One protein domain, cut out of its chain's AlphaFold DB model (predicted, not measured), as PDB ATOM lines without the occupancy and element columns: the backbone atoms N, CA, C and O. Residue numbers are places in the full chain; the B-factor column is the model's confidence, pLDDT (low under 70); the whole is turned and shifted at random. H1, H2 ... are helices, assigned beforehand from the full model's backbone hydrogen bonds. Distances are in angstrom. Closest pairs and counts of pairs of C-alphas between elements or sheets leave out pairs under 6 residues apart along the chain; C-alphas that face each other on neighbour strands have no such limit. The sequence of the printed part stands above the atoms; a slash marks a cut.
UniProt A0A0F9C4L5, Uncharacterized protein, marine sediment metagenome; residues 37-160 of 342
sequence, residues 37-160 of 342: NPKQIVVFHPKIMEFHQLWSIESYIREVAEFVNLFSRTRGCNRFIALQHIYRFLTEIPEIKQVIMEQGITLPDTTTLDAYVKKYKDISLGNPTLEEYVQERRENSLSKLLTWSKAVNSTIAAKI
ATOM      1  N   ASN A  37     -31.619  25.433 -22.461       95.81
ATOM      2  CA  ASN A  37     -31.400  24.298 -21.564       95.81
ATOM      3  C   ASN A  37     -30.158  23.478 -21.957       95.81
ATOM      4  O   ASN A  37     -29.246  23.361 -21.131       95.81
ATOM      5  N   PRO A  38     -30.029  22.966 -23.199       97.06
ATOM      6  CA  PRO A  38     -28.867  22.167 -23.563       97.06
ATOM      7  C   PRO A  38     -27.574  22.987 -23.645       97.06
ATOM      8  O   PRO A  38     -26.534  22.506 -23.190       97.06
ATOM      9  N   LYS A  39     -27.613  24.239 -24.136       96.94
ATOM     10  CA  LYS A  39     -26.433  25.124 -24.132       96.94
ATOM     11  C   LYS A  39     -25.908  25.292 -22.699       96.94
ATOM     12  O   LYS A  39     -24.711  25.130 -22.466       96.94
ATOM     13  N   GLN A  40     -26.778  25.556 -21.725       97.88
ATOM     14  CA  GLN A  40     -26.363  25.758 -20.335       97.88
ATOM     15  C   GLN A  40     -25.909  24.454 -19.655       97.88
ATOM     16  O   GLN A  40     -24.758  24.337 -19.229       97.88
ATOM     17  N   ILE A  41     -26.776  23.439 -19.625       98.31
ATOM     18  CA  ILE A  41     -26.603  22.217 -18.822       98.31
ATOM     19  C   ILE A  41     -25.470  21.313 -19.332       98.31
ATOM     20  O   ILE A  41     -24.739  20.708 -18.533       98.31
ATOM     21  N   VAL A  42     -25.340  21.205 -20.655       98.44
ATOM     22  CA  VAL A  42     -24.414  20.270 -21.313       98.44
ATOM     23  C   VAL A  42     -23.112  20.959 -21.716       98.44
ATOM     24  O   VAL A  42     -22.086  20.295 -21.841       98.44
ATOM     25  N   VAL A  43     -23.110  22.290 -21.881       98.25
ATOM     26  CA  VAL A  43     -21.907  23.020 -22.312       98.25
ATOM     27  C   VAL A  43     -21.397  24.004 -21.270       98.25
ATOM     28  O   VAL A  43     -20.267  23.840 -20.811       98.25
ATOM     29  N   PHE A  44     -22.176  25.016 -20.878       98.25
ATOM     30  CA  PHE A  44     -21.667  26.047 -19.966       98.25
ATOM     31  C   PHE A  44     -21.270  25.477 -18.601       98.25
ATOM     32  O   PHE A  44     -20.144  25.727 -18.170       98.25
ATOM     33  N   HIS A  45     -22.127  24.692 -17.934       98.38
ATOM     34  CA  HIS A  45     -21.816  24.211 -16.579       98.38
ATOM     35  C   HIS A  45     -20.555  23.324 -16.564       98.38
ATOM     36  O   HIS A  45     -19.644  23.620 -15.786       98.38
ATOM     37  N   PRO A  46     -20.407  22.313 -17.454       98.38
ATOM     38  CA  PRO A  46     -19.172  21.532 -17.538       98.38
ATOM     39  C   PRO A  46     -17.944  22.374 -17.865       98.38
ATOM     40  O   PRO A  46     -16.899  22.170 -17.257       98.38
ATOM     41  N   LYS A  47     -18.053  23.356 -18.773       98.12
ATOM     42  CA  LYS A  47     -16.915  24.217 -19.131       98.12
ATOM     43  C   LYS A  47     -16.479  25.120 -17.982       98.12
ATOM     44  O   LYS A  47     -15.283  25.351 -17.834       98.12
ATOM     45  N   ILE A  48     -17.409  25.600 -17.156       97.50
ATOM     46  CA  ILE A  48     -17.069  26.319 -15.919       97.50
ATOM     47  C   ILE A  48     -16.279  25.397 -14.982       97.50
ATOM     48  O   ILE A  48     -15.199  25.768 -14.521       97.50
ATOM     49  N   MET A  49     -16.769  24.178 -14.746       97.44
ATOM     50  CA  MET A  49     -16.111  23.228 -13.842       97.44
ATOM     51  C   MET A  49     -14.749  22.753 -14.357       97.44
ATOM     52  O   MET A  49     -13.807  22.676 -13.577       97.44
ATOM     53  N   GLU A  50     -14.611  22.489 -15.655       96.00
ATOM     54  CA  GLU A  50     -13.362  22.059 -16.293       96.00
ATOM     55  C   GLU A  50     -12.275  23.132 -16.186       96.00
ATOM     56  O   GLU A  50     -11.175  22.860 -15.707       96.00
ATOM     57  N   PHE A  51     -12.584  24.373 -16.572       94.12
ATOM     58  CA  PHE A  51     -11.588  25.442 -16.582       94.12
ATOM     59  C   PHE A  51     -11.163  25.845 -15.174       94.12
ATOM     60  O   PHE A  51     -10.005  26.207 -14.960       94.12
ATOM     61  N   HIS A  52     -12.068  25.784 -14.202       92.19
ATOM     62  CA  HIS A  52     -11.794  26.219 -12.835       92.19
ATOM     63  C   HIS A  52     -11.537  25.069 -11.857       92.19
ATOM     64  O   HIS A  52     -11.304  25.336 -10.687       92.19
ATOM     65  N   GLN A  53     -11.515  23.820 -12.336       94.00
ATOM     66  CA  GLN A  53     -11.316  22.609 -11.528       94.00
ATOM     67  C   GLN A  53     -12.350  22.467 -10.391       94.00
ATOM     68  O   GLN A  53     -12.031  22.041  -9.290       94.00
ATOM     69  N   LEU A  54     -13.615  22.807 -10.670       95.88
ATOM     70  CA  LEU A  54     -14.706  22.870  -9.680       95.88
ATOM     71  C   LEU A  54     -15.626  21.638  -9.693       95.88
ATOM     72  O   LEU A  54     -16.764  21.698  -9.237       95.88
ATOM     73  N   TRP A  55     -15.162  20.509 -10.228       96.38
ATOM     74  CA  TRP A  55     -15.976  19.292 -10.341       96.38
ATOM     75  C   TRP A  55     -16.394  18.681  -8.998       96.38
ATOM     76  O   TRP A  55     -17.346  17.906  -8.959       96.38
ATOM     77  N   SER A  56     -15.696  18.991  -7.905       95.25
ATOM     78  CA  SER A  56     -16.034  18.478  -6.574       95.25
ATOM     79  C   SER A  56     -17.245  19.171  -5.935       95.25
ATOM     80  O   SER A  56     -17.849  18.616  -5.024       95.25
ATOM     81  N   ILE A  57     -17.653  20.333  -6.458       95.94
ATOM     82  CA  ILE A  57     -18.863  21.076  -6.063       95.94
ATOM     83  C   ILE A  57     -19.893  21.125  -7.202       95.94
ATOM     84  O   ILE A  57     -20.638  22.093  -7.342       95.94
ATOM     85  N   GLU A  58     -19.927  20.081  -8.041       97.31
ATOM     86  CA  GLU A  58     -20.758  20.018  -9.250       97.31
ATOM     87  C   GLU A  58     -22.229  20.368  -8.995       97.31
ATOM     88  O   GLU A  58     -22.818  21.128  -9.770       97.31
ATOM     89  N   SER A  59     -22.819  19.851  -7.912       97.12
ATOM     90  CA  SER A  59     -24.226  20.092  -7.597       97.12
ATOM     91  C   SER A  59     -24.529  21.570  -7.359       97.12
ATOM     92  O   SER A  59     -25.460  22.109  -7.957       97.12
ATOM     93  N   TYR A  60     -23.690  22.246  -6.572       97.06
ATOM     94  CA  TYR A  60     -23.810  23.673  -6.286       97.06
ATOM     95  C   TYR A  60     -23.589  24.532  -7.533       97.06
ATOM     96  O   TYR A  60     -24.357  25.458  -7.788       97.06
ATOM     97  N   ILE A  61     -22.573  24.219  -8.353       97.81
ATOM     98  CA  ILE A  61     -22.318  24.960  -9.601       97.81
ATOM     99  C   ILE A  61     -23.533  24.897 -10.518       97.81
ATOM    100  O   ILE A  61     -23.943  25.921 -11.062       97.81
ATOM    101  N   ARG A  62     -24.099  23.704 -10.705       98.25
ATOM    102  CA  ARG A  62     -25.255  23.507 -11.580       98.25
ATOM    103  C   ARG A  62     -26.486  24.222 -11.044       98.25
ATOM    104  O   ARG A  62     -27.093  24.955 -11.806       98.25
ATOM    105  N   GLU A  63     -26.814  24.072  -9.765       97.81
ATOM    106  CA  GLU A  63     -27.960  24.757  -9.154       97.81
ATOM    107  C   GLU A  63     -27.859  26.284  -9.291       97.81
ATOM    108  O   GLU A  63     -28.785  26.934  -9.782       97.81
ATOM    109  N   VAL A  64     -26.703  26.862  -8.948       98.06
ATOM    110  CA  VAL A  64     -26.469  28.306  -9.073       98.06
ATOM    111  C   VAL A  64     -26.520  28.750 -10.535       98.06
ATOM    112  O   VAL A  64     -27.154  29.757 -10.854       98.06
ATOM    113  N   ALA A  65     -25.873  28.021 -11.447       98.31
ATOM    114  CA  ALA A  65     -25.850  28.378 -12.862       98.31
ATOM    115  C   ALA A  65     -27.226  28.229 -13.531       98.31
ATOM    116  O   ALA A  65     -27.576  29.062 -14.370       98.31
ATOM    117  N   GLU A  66     -28.022  27.237 -13.128       98.06
ATOM    118  CA  GLU A  66     -29.418  27.045 -13.537       98.06
ATOM    119  C   GLU A  66     -30.282  28.208 -13.046       98.06
ATOM    120  O   GLU A  66     -31.008  28.812 -13.841       98.06
ATOM    121  N   PHE A  67     -30.154  28.597 -11.774       98.00
ATOM    122  CA  PHE A  67     -30.842  29.774 -11.251       98.00
ATOM    123  C   PHE A  67     -30.467  31.027 -12.049       98.00
ATOM    124  O   PHE A  67     -31.346  31.732 -12.542       98.00
ATOM    125  N   VAL A  68     -29.173  31.285 -12.254       98.25
ATOM    126  CA  VAL A  68     -28.702  32.493 -12.943       98.25
ATOM    127  C   VAL A  68     -29.156  32.539 -14.402       98.25
ATOM    128  O   VAL A  68     -29.666  33.566 -14.852       98.25
ATOM    129  N   ASN A  69     -28.967  31.459 -15.157       97.56
ATOM    130  CA  ASN A  69     -29.104  31.503 -16.613       97.56
ATOM    131  C   ASN A  69     -30.479  31.069 -17.117       97.56
ATOM    132  O   ASN A  69     -30.844  31.465 -18.224       97.56
ATOM    133  N   LEU A  70     -31.225  30.276 -16.342       96.88
ATOM    134  CA  LEU A  70     -32.467  29.648 -16.795       96.88
ATOM    135  C   LEU A  70     -33.687  30.067 -15.969       96.88
ATOM    136  O   LEU A  70     -34.730  30.338 -16.559       96.88
ATOM    137  N   PHE A  71     -33.588  30.139 -14.640       96.06
ATOM    138  CA  PHE A  71     -34.778  30.142 -13.770       96.06
ATOM    139  C   PHE A  71     -34.898  31.357 -12.844       96.06
ATOM    140  O   PHE A  71     -35.482  31.255 -11.770       96.06
ATOM    141  N   SER A  72     -34.354  32.513 -13.229       97.38
ATOM    142  CA  SER A  72     -34.459  33.742 -12.432       97.38
ATOM    143  C   SER A  72     -34.477  35.005 -13.288       97.38
ATOM    144  O   SER A  72     -34.354  34.969 -14.513       97.38
ATOM    145  N   ARG A  73     -34.558  36.167 -12.636       96.69
ATOM    146  CA  ARG A  73     -34.494  37.479 -13.305       96.69
ATOM    147  C   ARG A  73     -33.174  37.782 -14.024       96.69
ATOM    148  O   ARG A  73     -33.102  38.782 -14.739       96.69
ATOM    149  N   THR A  74     -32.141  36.959 -13.861       96.81
ATOM    150  CA  THR A  74     -30.903  37.063 -14.648       96.81
ATOM    151  C   THR A  74     -30.903  36.164 -15.887       96.81
ATOM    152  O   THR A  74     -29.909  36.149 -16.614       96.81
ATOM    153  N   ARG A  75     -32.011  35.457 -16.170       97.25
ATOM    154  CA  ARG A  75     -32.177  34.627 -17.371       97.25
ATOM    155  C   ARG A  75     -31.756  35.386 -18.628       97.25
ATOM    156  O   ARG A  75     -32.109  36.552 -18.814       97.25
ATOM    157  N   GLY A  76     -30.983  34.712 -19.478       92.88
ATOM    158  CA  GLY A  76     -30.519  35.263 -20.753       92.88
ATOM    159  C   GLY A  76     -29.528  36.427 -20.627       92.88
ATOM    160  O   GLY A  76     -29.253  37.101 -21.621       92.88
ATOM    161  N   CYS A  77     -28.984  36.709 -19.434       94.69
ATOM    162  CA  CYS A  77     -27.919  37.700 -19.304       94.69
ATOM    163  C   CYS A  77     -26.641  37.248 -20.030       94.69
ATOM    164  O   CYS A  77     -26.442  36.077 -20.357       94.69
ATOM    165  N   ASN A  78     -25.759  38.205 -20.318       94.31
ATOM    166  CA  ASN A  78     -24.510  37.904 -21.003       94.31
ATOM    167  C   ASN A  78     -23.655  36.927 -20.178       94.31
ATOM    168  O   ASN A  78     -23.523  37.096 -18.970       94.31
ATOM    169  N   ARG A  79     -23.004  35.964 -20.842       95.31
ATOM    170  CA  ARG A  79     -22.197  34.911 -20.198       95.31
ATOM    171  C   ARG A  79     -21.163  35.419 -19.183       95.31
ATOM    172  O   ARG A  79     -20.909  34.742 -18.196       95.31
ATOM    173  N   PHE A  80     -20.568  36.594 -19.404       96.56
ATOM    174  CA  PHE A  80     -19.581  37.163 -18.483       96.56
ATOM    175  C   PHE A  80     -20.248  37.732 -17.228       96.56
ATOM    176  O   PHE A  80     -19.747  37.534 -16.127       96.56
ATOM    177  N   ILE A  81     -21.421  38.352 -17.382       96.62
ATOM    178  CA  ILE A  81     -22.264  38.802 -16.265       96.62
ATOM    179  C   ILE A  81     -22.795  37.587 -15.489       96.62
ATOM    180  O   ILE A  81     -22.792  37.580 -14.259       96.62
ATOM    181  N   ALA A  82     -23.190  36.524 -16.195       97.44
ATOM    182  CA  ALA A  82     -23.615  35.275 -15.576       97.44
ATOM    183  C   ALA A  82     -22.509  34.669 -14.702       97.44
ATOM    184  O   ALA A  82     -22.787  34.278 -13.573       97.44
ATOM    185  N   LEU A  83     -21.253  34.649 -15.172       97.25
ATOM    186  CA  LEU A  83     -20.117  34.201 -14.361       97.25
ATOM    187  C   LEU A  83     -19.955  35.023 -13.074       97.25
ATOM    188  O   LEU A  83     -19.774  34.431 -12.014       97.25
ATOM    189  N   GLN A  84     -20.083  36.356 -13.134       96.25
ATOM    190  CA  GLN A  84     -20.038  37.202 -11.930       96.25
ATOM    191  C   GLN A  84     -21.127  36.807 -10.924       96.25
ATOM    192  O   GLN A  84     -20.855  36.656  -9.733       96.25
ATOM    193  N   HIS A  85     -22.362  36.603 -11.398       96.81
ATOM    194  CA  HIS A  85     -23.454  36.154 -10.537       96.81
ATOM    195  C   HIS A  85     -23.191  34.769  -9.955       96.81
ATOM    196  O   HIS A  85     -23.405  34.592  -8.760       96.81
ATOM    197  N   ILE A  86     -22.714  33.819 -10.764       97.38
ATOM    198  CA  ILE A  86     -22.432  32.450 -10.326       97.38
ATOM    199  C   ILE A  86     -21.392  32.456  -9.208       97.38
ATOM    200  O   ILE A  86     -21.650  31.915  -8.137       97.38
ATOM    201  N   TYR A  87     -20.247  33.109  -9.413       94.88
ATOM    202  CA  TYR A  87     -19.187  33.129  -8.404       94.88
ATOM    203  C   TYR A  87     -19.615  33.835  -7.123       94.88
ATOM    204  O   TYR A  87     -19.367  33.312  -6.039       94.88
ATOM    205  N   ARG A  88     -20.332  34.960  -7.226       94.25
ATOM    206  CA  ARG A  88     -20.898  35.625  -6.049       94.25
ATOM    207  C   ARG A  88     -21.870  34.708  -5.307       94.25
ATOM    208  O   ARG A  88     -21.733  34.533  -4.102       94.25
ATOM    209  N   PHE A  89     -22.824  34.101  -6.007       95.56
ATOM    210  CA  PHE A  89     -23.860  33.276  -5.390       95.56
ATOM    211  C   PHE A  89     -23.325  31.995  -4.754       95.56
ATOM    212  O   PHE A  89     -23.818  31.609  -3.700       95.56
ATOM    213  N   LEU A  90     -22.266  31.394  -5.301       94.50
ATOM    214  CA  LEU A  90     -21.579  30.290  -4.627       94.50
ATOM    215  C   LEU A  90     -21.071  30.704  -3.241       94.50
ATOM    216  O   LEU A  90     -21.116  29.909  -2.318       94.50
ATOM    217  N   THR A  91     -20.644  31.952  -3.040       90.19
ATOM    218  CA  THR A  91     -20.208  32.414  -1.707       90.19
ATOM    219  C   THR A  91     -21.358  32.722  -0.742       90.19
ATOM    220  O   THR A  91     -21.112  32.964   0.443       90.19
ATOM    221  N   GLU A  92     -22.607  32.725  -1.216       91.56
ATOM    222  CA  GLU A  92     -23.797  33.004  -0.402       91.56
ATOM    223  C   GLU A  92     -24.423  31.738   0.195       91.56
ATOM    224  O   GLU A  92     -25.150  31.847   1.177       91.56
ATOM    225  N   ILE A  93     -24.116  30.555  -0.346       91.50
ATOM    226  CA  ILE A  93     -24.601  29.275   0.182       91.50
ATOM    227  C   ILE A  93     -23.791  28.936   1.451       91.50
ATOM    228  O   ILE A  93     -22.562  28.862   1.381       91.50
ATOM    229  N   PRO A  94     -24.403  28.760   2.632       84.00
ATOM    230  CA  PRO A  94     -23.651  28.445   3.849       84.00
ATOM    231  C   PRO A  94     -22.918  27.098   3.777       84.00
ATOM    232  O   PRO A  94     -21.734  27.028   4.108       84.00
ATOM    233  N   GLU A  95     -23.581  26.050   3.287       86.88
ATOM    234  CA  GLU A  95     -23.075  24.671   3.280       86.88
ATOM    235  C   GLU A  95     -21.840  24.515   2.382       86.88
ATOM    236  O   GLU A  95     -20.893  23.811   2.730       86.88
ATOM    237  N   ILE A  96     -21.792  25.220   1.245       89.81
ATOM    238  CA  ILE A  96     -20.652  25.118   0.324       89.81
ATOM    239  C   ILE A  96     -19.375  25.718   0.922       89.81
ATOM    240  O   ILE A  96     -18.287  25.268   0.575       89.81
ATOM    241  N   LYS A  97     -19.463  26.701   1.836       85.06
ATOM    242  CA  LYS A  97     -18.269  27.283   2.478       85.06
ATOM    243  C   LYS A  97     -17.492  26.229   3.254       85.06
ATOM    244  O   LYS A  97     -16.265  26.205   3.186       85.06
ATOM    245  N   GLN A  98     -18.211  25.351   3.950       86.38
ATOM    246  CA  GLN A  98     -17.616  24.233   4.669       86.38
ATOM    247  C   GLN A  98     -16.962  23.248   3.695       86.38
ATOM    248  O   GLN A  98     -15.783  22.936   3.853       86.38
ATOM    249  N   VAL A  99     -17.672  22.855   2.631       90.44
ATOM    250  CA  VAL A  99     -17.144  21.956   1.586       90.44
ATOM    251  C   VAL A  99     -15.876  22.523   0.936       90.44
ATOM    252  O   VAL A  99     -14.894  21.806   0.755       90.44
ATOM    253  N   ILE A 100     -15.873  23.819   0.613       90.56
ATOM    254  CA  ILE A 100     -14.725  24.522   0.024       90.56
ATOM    255  C   ILE A 100     -13.514  24.466   0.957       90.56
ATOM    256  O   ILE A 100     -12.410  24.180   0.493       90.56
ATOM    257  N   MET A 101     -13.714  24.708   2.256       88.81
ATOM    258  CA  MET A 101     -12.646  24.672   3.254       88.81
ATOM    259  C   MET A 101     -12.085  23.257   3.440       88.81
ATOM    260  O   MET A 101     -10.872  23.073   3.394       88.81
ATOM    261  N   GLU A 102     -12.953  22.258   3.614       91.44
ATOM    262  CA  GLU A 102     -12.564  20.862   3.859       91.44
ATOM    263  C   GLU A 102     -11.830  20.235   2.669       91.44
ATOM    264  O   GLU A 102     -10.909  19.441   2.849       91.44
ATOM    265  N   GLN A 103     -12.213  20.609   1.447       91.75
ATOM    266  CA  GLN A 103     -11.628  20.073   0.219       91.75
ATOM    267  C   GLN A 103     -10.497  20.940  -0.355       91.75
ATOM    268  O   GLN A 103      -9.941  20.599  -1.398       91.75
ATOM    269  N   GLY A 104     -10.155  22.065   0.287       91.38
ATOM    270  CA  GLY A 104      -9.115  22.980  -0.194       91.38
ATOM    271  C   GLY A 104      -9.421  23.596  -1.567       91.38
ATOM    272  O   GLY A 104      -8.507  23.844  -2.355       91.38
ATOM    273  N   ILE A 105     -10.699  23.823  -1.882       92.62
ATOM    274  CA  ILE A 105     -11.125  24.385  -3.170       92.62
ATOM    275  C   ILE A 105     -10.812  25.881  -3.193       92.62
ATOM    276  O   ILE A 105     -11.094  26.610  -2.246       92.62
ATOM    277  N   THR A 106     -10.283  26.374  -4.310       91.12
ATOM    278  CA  THR A 106     -10.106  27.813  -4.537       91.12
ATOM    279  C   THR A 106     -11.093  28.283  -5.597       91.12
ATOM    280  O   THR A 106     -11.011  27.868  -6.755       91.12
ATOM    281  N   LEU A 107     -12.030  29.153  -5.213       90.81
ATOM    282  CA  LEU A 107     -12.918  29.793  -6.180       90.81
ATOM    283  C   LEU A 107     -12.140  30.802  -7.046       90.81
ATOM    284  O   LEU A 107     -11.161  31.387  -6.580       90.81
ATOM    285  N   PRO A 108     -12.555  31.025  -8.306       88.94
ATOM    286  CA  PRO A 108     -11.881  31.972  -9.187       88.94
ATOM    287  C   PRO A 108     -11.964  33.408  -8.656       88.94
ATOM    288  O   PRO A 108     -13.042  33.860  -8.278       88.94
ATOM    289  N   ASP A 109     -10.848  34.138  -8.699       88.56
ATOM    290  CA  ASP A 109     -10.850  35.587  -8.483       88.56
ATOM    291  C   ASP A 109     -11.580  36.288  -9.640       88.56
ATOM    292  O   ASP A 109     -11.253  36.094 -10.818       88.56
ATOM    293  N   THR A 110     -12.586  37.095  -9.303       91.62
ATOM    294  CA  THR A 110     -13.415  37.812 -10.274       91.62
ATOM    295  C   THR A 110     -12.879  39.193 -10.616       91.62
ATOM    296  O   THR A 110     -13.374  39.779 -11.571       91.62
ATOM    297  N   THR A 111     -11.845  39.701  -9.938       93.06
ATOM    298  CA  THR A 111     -11.341  41.079 -10.101       93.06
ATOM    299  C   THR A 111     -11.146  41.468 -11.570       93.06
ATOM    300  O   THR A 111     -11.646  42.493 -12.041       93.06
ATOM    301  N   THR A 112     -10.467  40.612 -12.333       92.44
ATOM    302  CA  THR A 112     -10.198  40.842 -13.755       92.44
ATOM    303  C   THR A 112     -11.458  40.723 -14.632       92.44
ATOM    304  O   THR A 112     -11.639  41.501 -15.573       92.44
ATOM    305  N   LEU A 113     -12.357  39.780 -14.321       95.44
ATOM    306  CA  LEU A 113     -13.660  39.645 -14.985       95.44
ATOM    307  C   LEU A 113     -14.523  40.894 -14.745       95.44
ATOM    308  O   LEU A 113     -15.119  41.426 -15.681       95.44
ATOM    309  N   ASP A 114     -14.541  41.394 -13.513       96.31
ATOM    310  CA  ASP A 114     -15.311  42.560 -13.094       96.31
ATOM    311  C   ASP A 114     -14.818  43.829 -13.793       96.31
ATOM    312  O   ASP A 114     -15.622  44.626 -14.289       96.31
ATOM    313  N   ALA A 115     -13.497  43.995 -13.904       96.44
ATOM    314  CA  ALA A 115     -12.883  45.094 -14.642       96.44
ATOM    315  C   ALA A 115     -13.231  45.053 -16.141       96.44
ATOM    316  O   ALA A 115     -13.587  46.087 -16.717       96.44
ATOM    317  N   TYR A 116     -13.193  43.866 -16.757       97.31
ATOM    318  CA  TYR A 116     -13.597  43.672 -18.152       97.31
ATOM    319  C   TYR A 116     -15.074  44.027 -18.368       97.31
ATOM    320  O   TYR A 116     -15.396  44.856 -19.225       97.31
ATOM    321  N   VAL A 117     -15.979  43.467 -17.557       97.00
ATOM    322  CA  VAL A 117     -17.418  43.747 -17.667       97.00
ATOM    323  C   VAL A 117     -17.693  45.236 -17.466       97.00
ATOM    324  O   VAL A 117     -18.427  45.835 -18.253       97.00
ATOM    325  N   LYS A 118     -17.065  45.869 -16.469       97.00
ATOM    326  CA  LYS A 118     -17.210  47.308 -16.214       97.00
ATOM    327  C   LYS A 118     -16.804  48.156 -17.419       97.00
ATOM    328  O   LYS A 118     -17.481  49.146 -17.690       97.00
ATOM    329  N   LYS A 119     -15.733  47.784 -18.129       96.06
ATOM    330  CA  LYS A 119     -15.233  48.521 -19.299       96.06
ATOM    331  C   LYS A 119     -16.138  48.366 -20.528       96.06
ATOM    332  O   LYS A 119     -16.358  49.347 -21.230       96.06
ATOM    333  N   TYR A 120     -16.676  47.170 -20.780       93.19
ATOM    334  CA  TYR A 120     -17.331  46.853 -22.059       93.19
ATOM    335  C   TYR A 120     -18.855  46.664 -22.005       93.19
ATOM    336  O   TYR A 120     -19.468  46.532 -23.064       93.19
ATOM    337  N   LYS A 121     -19.505  46.697 -20.829       89.81
ATOM    338  CA  LYS A 121     -20.973  46.522 -20.698       89.81
ATOM    339  C   LYS A 121     -21.802  47.474 -21.575       89.81
ATOM    340  O   LYS A 121     -22.856  47.095 -22.094       89.81
ATOM    341  N   ASP A 122     -21.316  48.697 -21.771       86.56
ATOM    342  CA  ASP A 122     -22.018  49.722 -22.544       86.56
ATOM    343  C   ASP A 122     -21.654  49.671 -24.035       86.56
ATOM    344  O   ASP A 122     -22.416  50.180 -24.851       86.56
ATOM    345  N   ILE A 123     -20.580  48.956 -24.392       85.44
ATOM    346  CA  ILE A 123     -20.088  48.760 -25.760       85.44
ATOM    347  C   ILE A 123     -20.625  47.428 -26.307       85.44
ATOM    348  O   ILE A 123     -21.650  47.390 -26.981       85.44
ATOM    349  N   SER A 124     -19.958  46.318 -25.990       85.62
ATOM    350  CA  SER A 124     -20.351  44.961 -26.364       85.62
ATOM    351  C   SER A 124     -19.539  43.956 -25.552       85.62
ATOM    352  O   SER A 124     -18.321  44.077 -25.435       85.62
ATOM    353  N   LEU A 125     -20.204  42.945 -24.998       91.12
ATOM    354  CA  LEU A 125     -19.567  41.880 -24.225       91.12
ATOM    355  C   LEU A 125     -19.494  40.608 -25.071       91.12
ATOM    356  O   LEU A 125     -20.485  39.890 -25.204       91.12
ATOM    357  N   GLY A 126     -18.316  40.303 -25.617       90.69
ATOM    358  CA  GLY A 126     -18.114  39.145 -26.485       90.69
ATOM    359  C   GLY A 126     -16.644  38.767 -26.636       90.69
ATOM    360  O   GLY A 126     -15.769  39.388 -26.043       90.69
ATOM    361  N   ASN A 127     -16.359  37.744 -27.444       92.50
ATOM    362  CA  ASN A 127     -14.974  37.355 -27.726       92.50
ATOM    363  C   ASN A 127     -14.142  38.483 -28.364       92.50
ATOM    364  O   ASN A 127     -13.012  38.638 -27.921       92.50
ATOM    365  N   PRO A 128     -14.654  39.296 -29.316       90.69
ATOM    366  CA  PRO A 128     -13.845  40.355 -29.928       90.69
ATOM    367  C   PRO A 128     -13.349  41.406 -28.924       90.69
ATOM    368  O   PRO A 128     -12.166  41.726 -28.891       90.69
ATOM    369  N   THR A 129     -14.230  41.900 -28.049       93.75
ATOM    370  CA  THR A 129     -13.852  42.880 -27.018       93.75
ATOM    371  C   THR A 129     -13.002  42.259 -25.912       93.75
ATOM    372  O   THR A 129     -12.128  42.924 -25.358       93.75
ATOM    373  N   LEU A 130     -13.185  40.968 -25.622       95.94
ATOM    374  CA  LEU A 130     -12.304  40.243 -24.709       95.94
ATOM    375  C   LEU A 130     -10.899  40.029 -25.297       95.94
ATOM    376  O   LEU A 130      -9.924  40.129 -24.564       95.94
ATOM    377  N   GLU A 131     -10.771  39.759 -26.599       96.12
ATOM    378  CA  GLU A 131      -9.478  39.654 -27.293       96.12
ATOM    379  C   GLU A 131      -8.693  40.965 -27.229       96.12
ATOM    380  O   GLU A 131      -7.516  40.951 -26.869       96.12
ATOM    381  N   GLU A 132      -9.354  42.091 -27.506       95.25
ATOM    382  CA  GLU A 132      -8.779  43.431 -27.355       95.25
ATOM    383  C   GLU A 132      -8.276  43.656 -25.919       95.25
ATOM    384  O   GLU A 132      -7.126  44.039 -25.699       95.25
ATOM    385  N   TYR A 133      -9.105  43.328 -24.924       96.38
ATOM    386  CA  TYR A 133      -8.758  43.523 -23.518       96.38
ATOM    387  C   TYR A 133      -7.608  42.615 -23.048       96.38
ATOM    388  O   TYR A 133      -6.748  43.043 -22.275       96.38
ATOM    389  N   VAL A 134      -7.543  41.373 -23.547       96.69
ATOM    390  CA  VAL A 134      -6.418  40.450 -23.318       96.69
ATOM    391  C   VAL A 134      -5.117  41.041 -23.868       96.69
ATOM    392  O   VAL A 134      -4.091  40.973 -23.191       96.69
ATOM    393  N   GLN A 135      -5.142  41.637 -25.064       95.62
ATOM    394  CA  GLN A 135      -3.957  42.249 -25.679       95.62
ATOM    395  C   GLN A 135      -3.460  43.481 -24.909       95.62
ATOM    396  O   GLN A 135      -2.247  43.674 -24.789       95.62
ATOM    397  N   GLU A 136      -4.386  44.284 -24.377       94.31
ATOM    398  CA  GLU A 136      -4.098  45.477 -23.574       94.31
ATOM    399  C   GLU A 136      -3.464  45.131 -22.219       94.31
ATOM    400  O   GLU A 136      -2.470  45.739 -21.829       94.31
ATOM    401  N   ARG A 137      -4.033  44.161 -21.490       93.81
ATOM    402  CA  ARG A 137      -3.648  43.857 -20.098       93.81
ATOM    403  C   ARG A 137      -2.592  42.765 -19.968       93.81
ATOM    404  O   ARG A 137      -1.786  42.812 -19.046       93.81
ATOM    405  N   ARG A 138      -2.592  41.790 -20.885       90.12
ATOM    406  CA  ARG A 138      -1.679  40.630 -20.910       90.12
ATOM    407  C   ARG A 138      -1.661  39.818 -19.606       90.12
ATOM    408  O   ARG A 138      -0.633  39.275 -19.213       90.12
ATOM    409  N   GLU A 139      -2.813  39.709 -18.947       91.56
ATOM    410  CA  GLU A 139      -2.993  38.913 -17.729       91.56
ATOM    411  C   GLU A 139      -3.345  37.448 -18.056       91.56
ATOM    412  O   GLU A 139      -4.135  37.151 -18.962       91.56
ATOM    413  N   ASN A 140      -2.806  36.506 -17.275       90.44
ATOM    414  CA  ASN A 140      -3.086  35.074 -17.446       90.44
ATOM    415  C   ASN A 140      -4.569  34.734 -17.200       90.44
ATOM    416  O   ASN A 140      -5.133  33.887 -17.896       90.44
ATOM    417  N   SER A 141      -5.217  35.413 -16.248       91.12
ATOM    418  CA  SER A 141      -6.645  35.252 -15.935       91.12
ATOM    419  C   SER A 141      -7.540  35.600 -17.133       91.12
ATOM    420  O   SER A 141      -8.455  34.837 -17.451       91.12
ATOM    421  N   LEU A 142      -7.235  36.678 -17.867       93.88
ATOM    422  CA  LEU A 142      -7.946  37.051 -19.099       93.88
ATOM    423  C   LEU A 142      -7.746  36.037 -20.215       93.88
ATOM    424  O   LEU A 142      -8.703  35.671 -20.895       93.88
ATOM    425  N   SER A 143      -6.517  35.557 -20.391       93.94
ATOM    426  CA  SER A 143      -6.211  34.547 -21.408       93.94
ATOM    427  C   SER A 143      -6.999  33.256 -21.156       93.94
ATOM    428  O   SER A 143      -7.561  32.662 -22.081       93.94
ATOM    429  N   LYS A 144      -7.124  32.860 -19.883       94.19
ATOM    430  CA  LYS A 144      -7.956  31.731 -19.455       94.19
ATOM    431  C   LYS A 144      -9.447  31.981 -19.708       94.19
ATOM    432  O   LYS A 144     -10.109  31.102 -20.259       94.19
ATOM    433  N   LEU A 145      -9.962  33.171 -19.382       95.94
ATOM    434  CA  LEU A 145     -11.356  33.560 -19.642       95.94
ATOM    435  C   LEU A 145     -11.690  33.548 -21.143       95.94
ATOM    436  O   LEU A 145     -12.740  33.042 -21.546       95.94
ATOM    437  N   LEU A 146     -10.787  34.056 -21.988       96.75
ATOM    438  CA  LEU A 146     -10.949  34.033 -23.441       96.75
ATOM    439  C   LEU A 146     -10.966  32.603 -23.979       96.75
ATOM    440  O   LEU A 146     -11.819  32.259 -24.800       96.75
ATOM    441  N   THR A 147     -10.053  31.762 -23.488       96.75
ATOM    442  CA  THR A 147      -9.990  30.345 -23.864       96.75
ATOM    443  C   THR A 147     -11.283  29.624 -23.483       96.75
ATOM    444  O   THR A 147     -11.847  28.917 -24.317       96.75
ATOM    445  N   TRP A 148     -11.809  29.867 -22.277       97.38
ATOM    446  CA  TRP A 148     -13.110  29.346 -21.846       97.38
ATOM    447  C   TRP A 148     -14.236  29.788 -22.788       97.38
ATOM    448  O   TRP A 148     -14.981  28.952 -23.302       97.38
ATOM    449  N   SER A 149     -14.336  31.087 -23.087       96.25
ATOM    450  CA  SER A 149     -15.431  31.620 -23.909       96.25
ATOM    451  C   SER A 149     -15.391  31.105 -25.356       96.25
ATOM    452  O   SER A 149     -16.435  30.814 -25.950       96.25
ATOM    453  N   LYS A 150     -14.191  30.930 -25.929       95.75
ATOM    454  CA  LYS A 150     -14.006  30.279 -27.237       95.75
ATOM    455  C   LYS A 150     -14.376  28.798 -27.190       95.75
ATOM    456  O   LYS A 150     -15.124  28.343 -28.053       95.75
ATOM    457  N   ALA A 151     -13.927  28.070 -26.167       97.44
ATOM    458  CA  ALA A 151     -14.232  26.652 -25.997       97.44
ATOM    459  C   ALA A 151     -15.739  26.390 -25.857       97.44
ATOM    460  O   ALA A 151     -16.244  25.418 -26.421       97.44
ATOM    461  N   VAL A 152     -16.472  27.270 -25.165       96.62
ATOM    462  CA  VAL A 152     -17.941  27.238 -25.107       96.62
ATOM    463  C   VAL A 152     -18.541  27.314 -26.511       96.62
ATOM    464  O   VAL A 152     -19.318  26.435 -26.880       96.62
ATOM    465  N   ASN A 153     -18.158  28.310 -27.320       93.06
ATOM    466  CA  ASN A 153     -18.699  28.469 -28.674       93.06
ATOM    467  C   ASN A 153     -18.420  27.238 -29.548       93.06
ATOM    468  O   ASN A 153     -19.336  26.721 -30.187       93.06
ATOM    469  N   SER A 154     -17.181  26.740 -29.537       94.62
ATOM    470  CA  SER A 154     -16.800  25.544 -30.296       94.62
ATOM    471  C   SER A 154     -17.576  24.304 -29.847       94.62
ATOM    472  O   SER A 154     -18.003  23.511 -30.681       94.62
ATOM    473  N   THR A 155     -17.814  24.147 -28.542       96.56
ATOM    474  CA  THR A 155     -18.553  22.994 -28.004       96.56
ATOM    475  C   THR A 155     -20.042  23.074 -28.337       96.56
ATOM    476  O   THR A 155     -20.616  22.062 -28.734       96.56
ATOM    477  N   ILE A 156     -20.661  24.261 -28.256       94.62
ATOM    478  CA  ILE A 156     -22.048  24.474 -28.704       94.62
ATOM    479  C   ILE A 156     -22.172  24.099 -30.180       94.62
ATOM    480  O   ILE A 156     -23.014  23.278 -30.530       94.62
ATOM    481  N   ALA A 157     -21.289  24.629 -31.031       91.88
ATOM    482  CA  ALA A 157     -21.300  24.351 -32.464       91.88
ATOM    483  C   ALA A 157     -21.067  22.868 -32.799       91.88
ATOM    484  O   ALA A 157     -21.483  22.422 -33.864       91.88
ATOM    485  N   ALA A 158     -20.411  22.101 -31.925       94.06
ATOM    486  CA  ALA A 158     -20.187  20.672 -32.114       94.06
ATOM    487  C   ALA A 158     -21.364  19.812 -31.622       94.06
ATOM    488  O   ALA A 158     -21.790  18.918 -32.353       94.06
ATOM    489  N   LYS A 159     -21.881  20.084 -30.415       94.25
ATOM    490  CA  LYS A 159     -22.834  19.210 -29.704       94.25
ATOM    491  C   LYS A 159     -24.300  19.618 -29.849       94.25
ATOM    492  O   LYS A 159     -25.172  18.755 -29.856       94.25
ATOM    493  N   ILE A 160     -24.589  20.915 -29.929       94.06
ATOM    494  CA  ILE A 160     -25.956  21.439 -29.838       94.06
ATOM    495  C   ILE A 160     -26.454  21.784 -31.246       94.06
ATOM    496  O   ILE A 160     -26.137  22.843 -31.786       94.06
TER     497      ILE A 160
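AT A GLANCE: This is residues 37 to 160 of the 342 residues of an uncharacterized protein of marine sediment metagenome (UniProt A0A0F9C4L5). Two helical hairpins, H1 with H2 and H6 with H7, are joined where H7, the longest helix, runs beside H1. H3 packs on H2, and H5 on H3, on the other side; short H4 lies at one end of the longest axis, H6 near the other. The printed part has 124 residues with seven named helices, H1 to H7 in order, and no named strand: class all helix. It is compact, with a radius of gyration of the C-alphas of 14.3 A and spans of 38 by 30 by 27 A.

HOW THE PARTS SIT: H1, residues 37 to 52, touches H2, residues 55 to 69, at a steep tilt of 45 degrees, opposite ways; their closest C-alphas, of Met 49 and Trp 55, are 5.3 A apart. H2 touches H3, residues 79 to 90, at a steep 60 degrees, closest at C-alphas of Ala 65 and Ile 86, 5.9 A. H4, residues 94 to 102, only just touches residues 57 to 60 of H2, with 3 pairs of C-alphas within 8 A, the closest those of Tyr 60 and Ile 96, 7.5 A. Residues 80 to 84 of H3 touch H5, residues 111 to 120; the closest C-alphas, of Phe 80 and Val 117, are 7.0 A apart. H6, residues 127 to 137, touches H7, residues 140 to 159, with residues 142 to 150 of H7, at a shallow 17 degrees, closest at C-alphas of Val 134 and Leu 142, 5.6 A. H7 touches H1 at 32 degrees, shallow but only just short of steep, opposite ways; the closest C-alphas, of Lys 39 and Ile 156, are 6.4 A apart. Every O i to N i+4 pair is within hydrogen-bond range in H3, H5, H6 and H7; in H1 10 of 12 are, in H2 9 of 11, in H4 4 of 5.

IN THESE COORDINATES: H1 begins at C-alpha 37, (-31.400, 24.298, -21.564), and is 21.5 A long; H2 is 19.0 A. H7 is 28.1 A and ends at C-alpha 159, (-22.834, 19.210, -29.704).

THE WHOLE: The two C-alphas farthest apart, of Glu 102 and Ile 123, are 41.4 A apart. The printed part has no cut and no long link; mean pLDDT of the printed part is 94.4, and no printed residue is under 70.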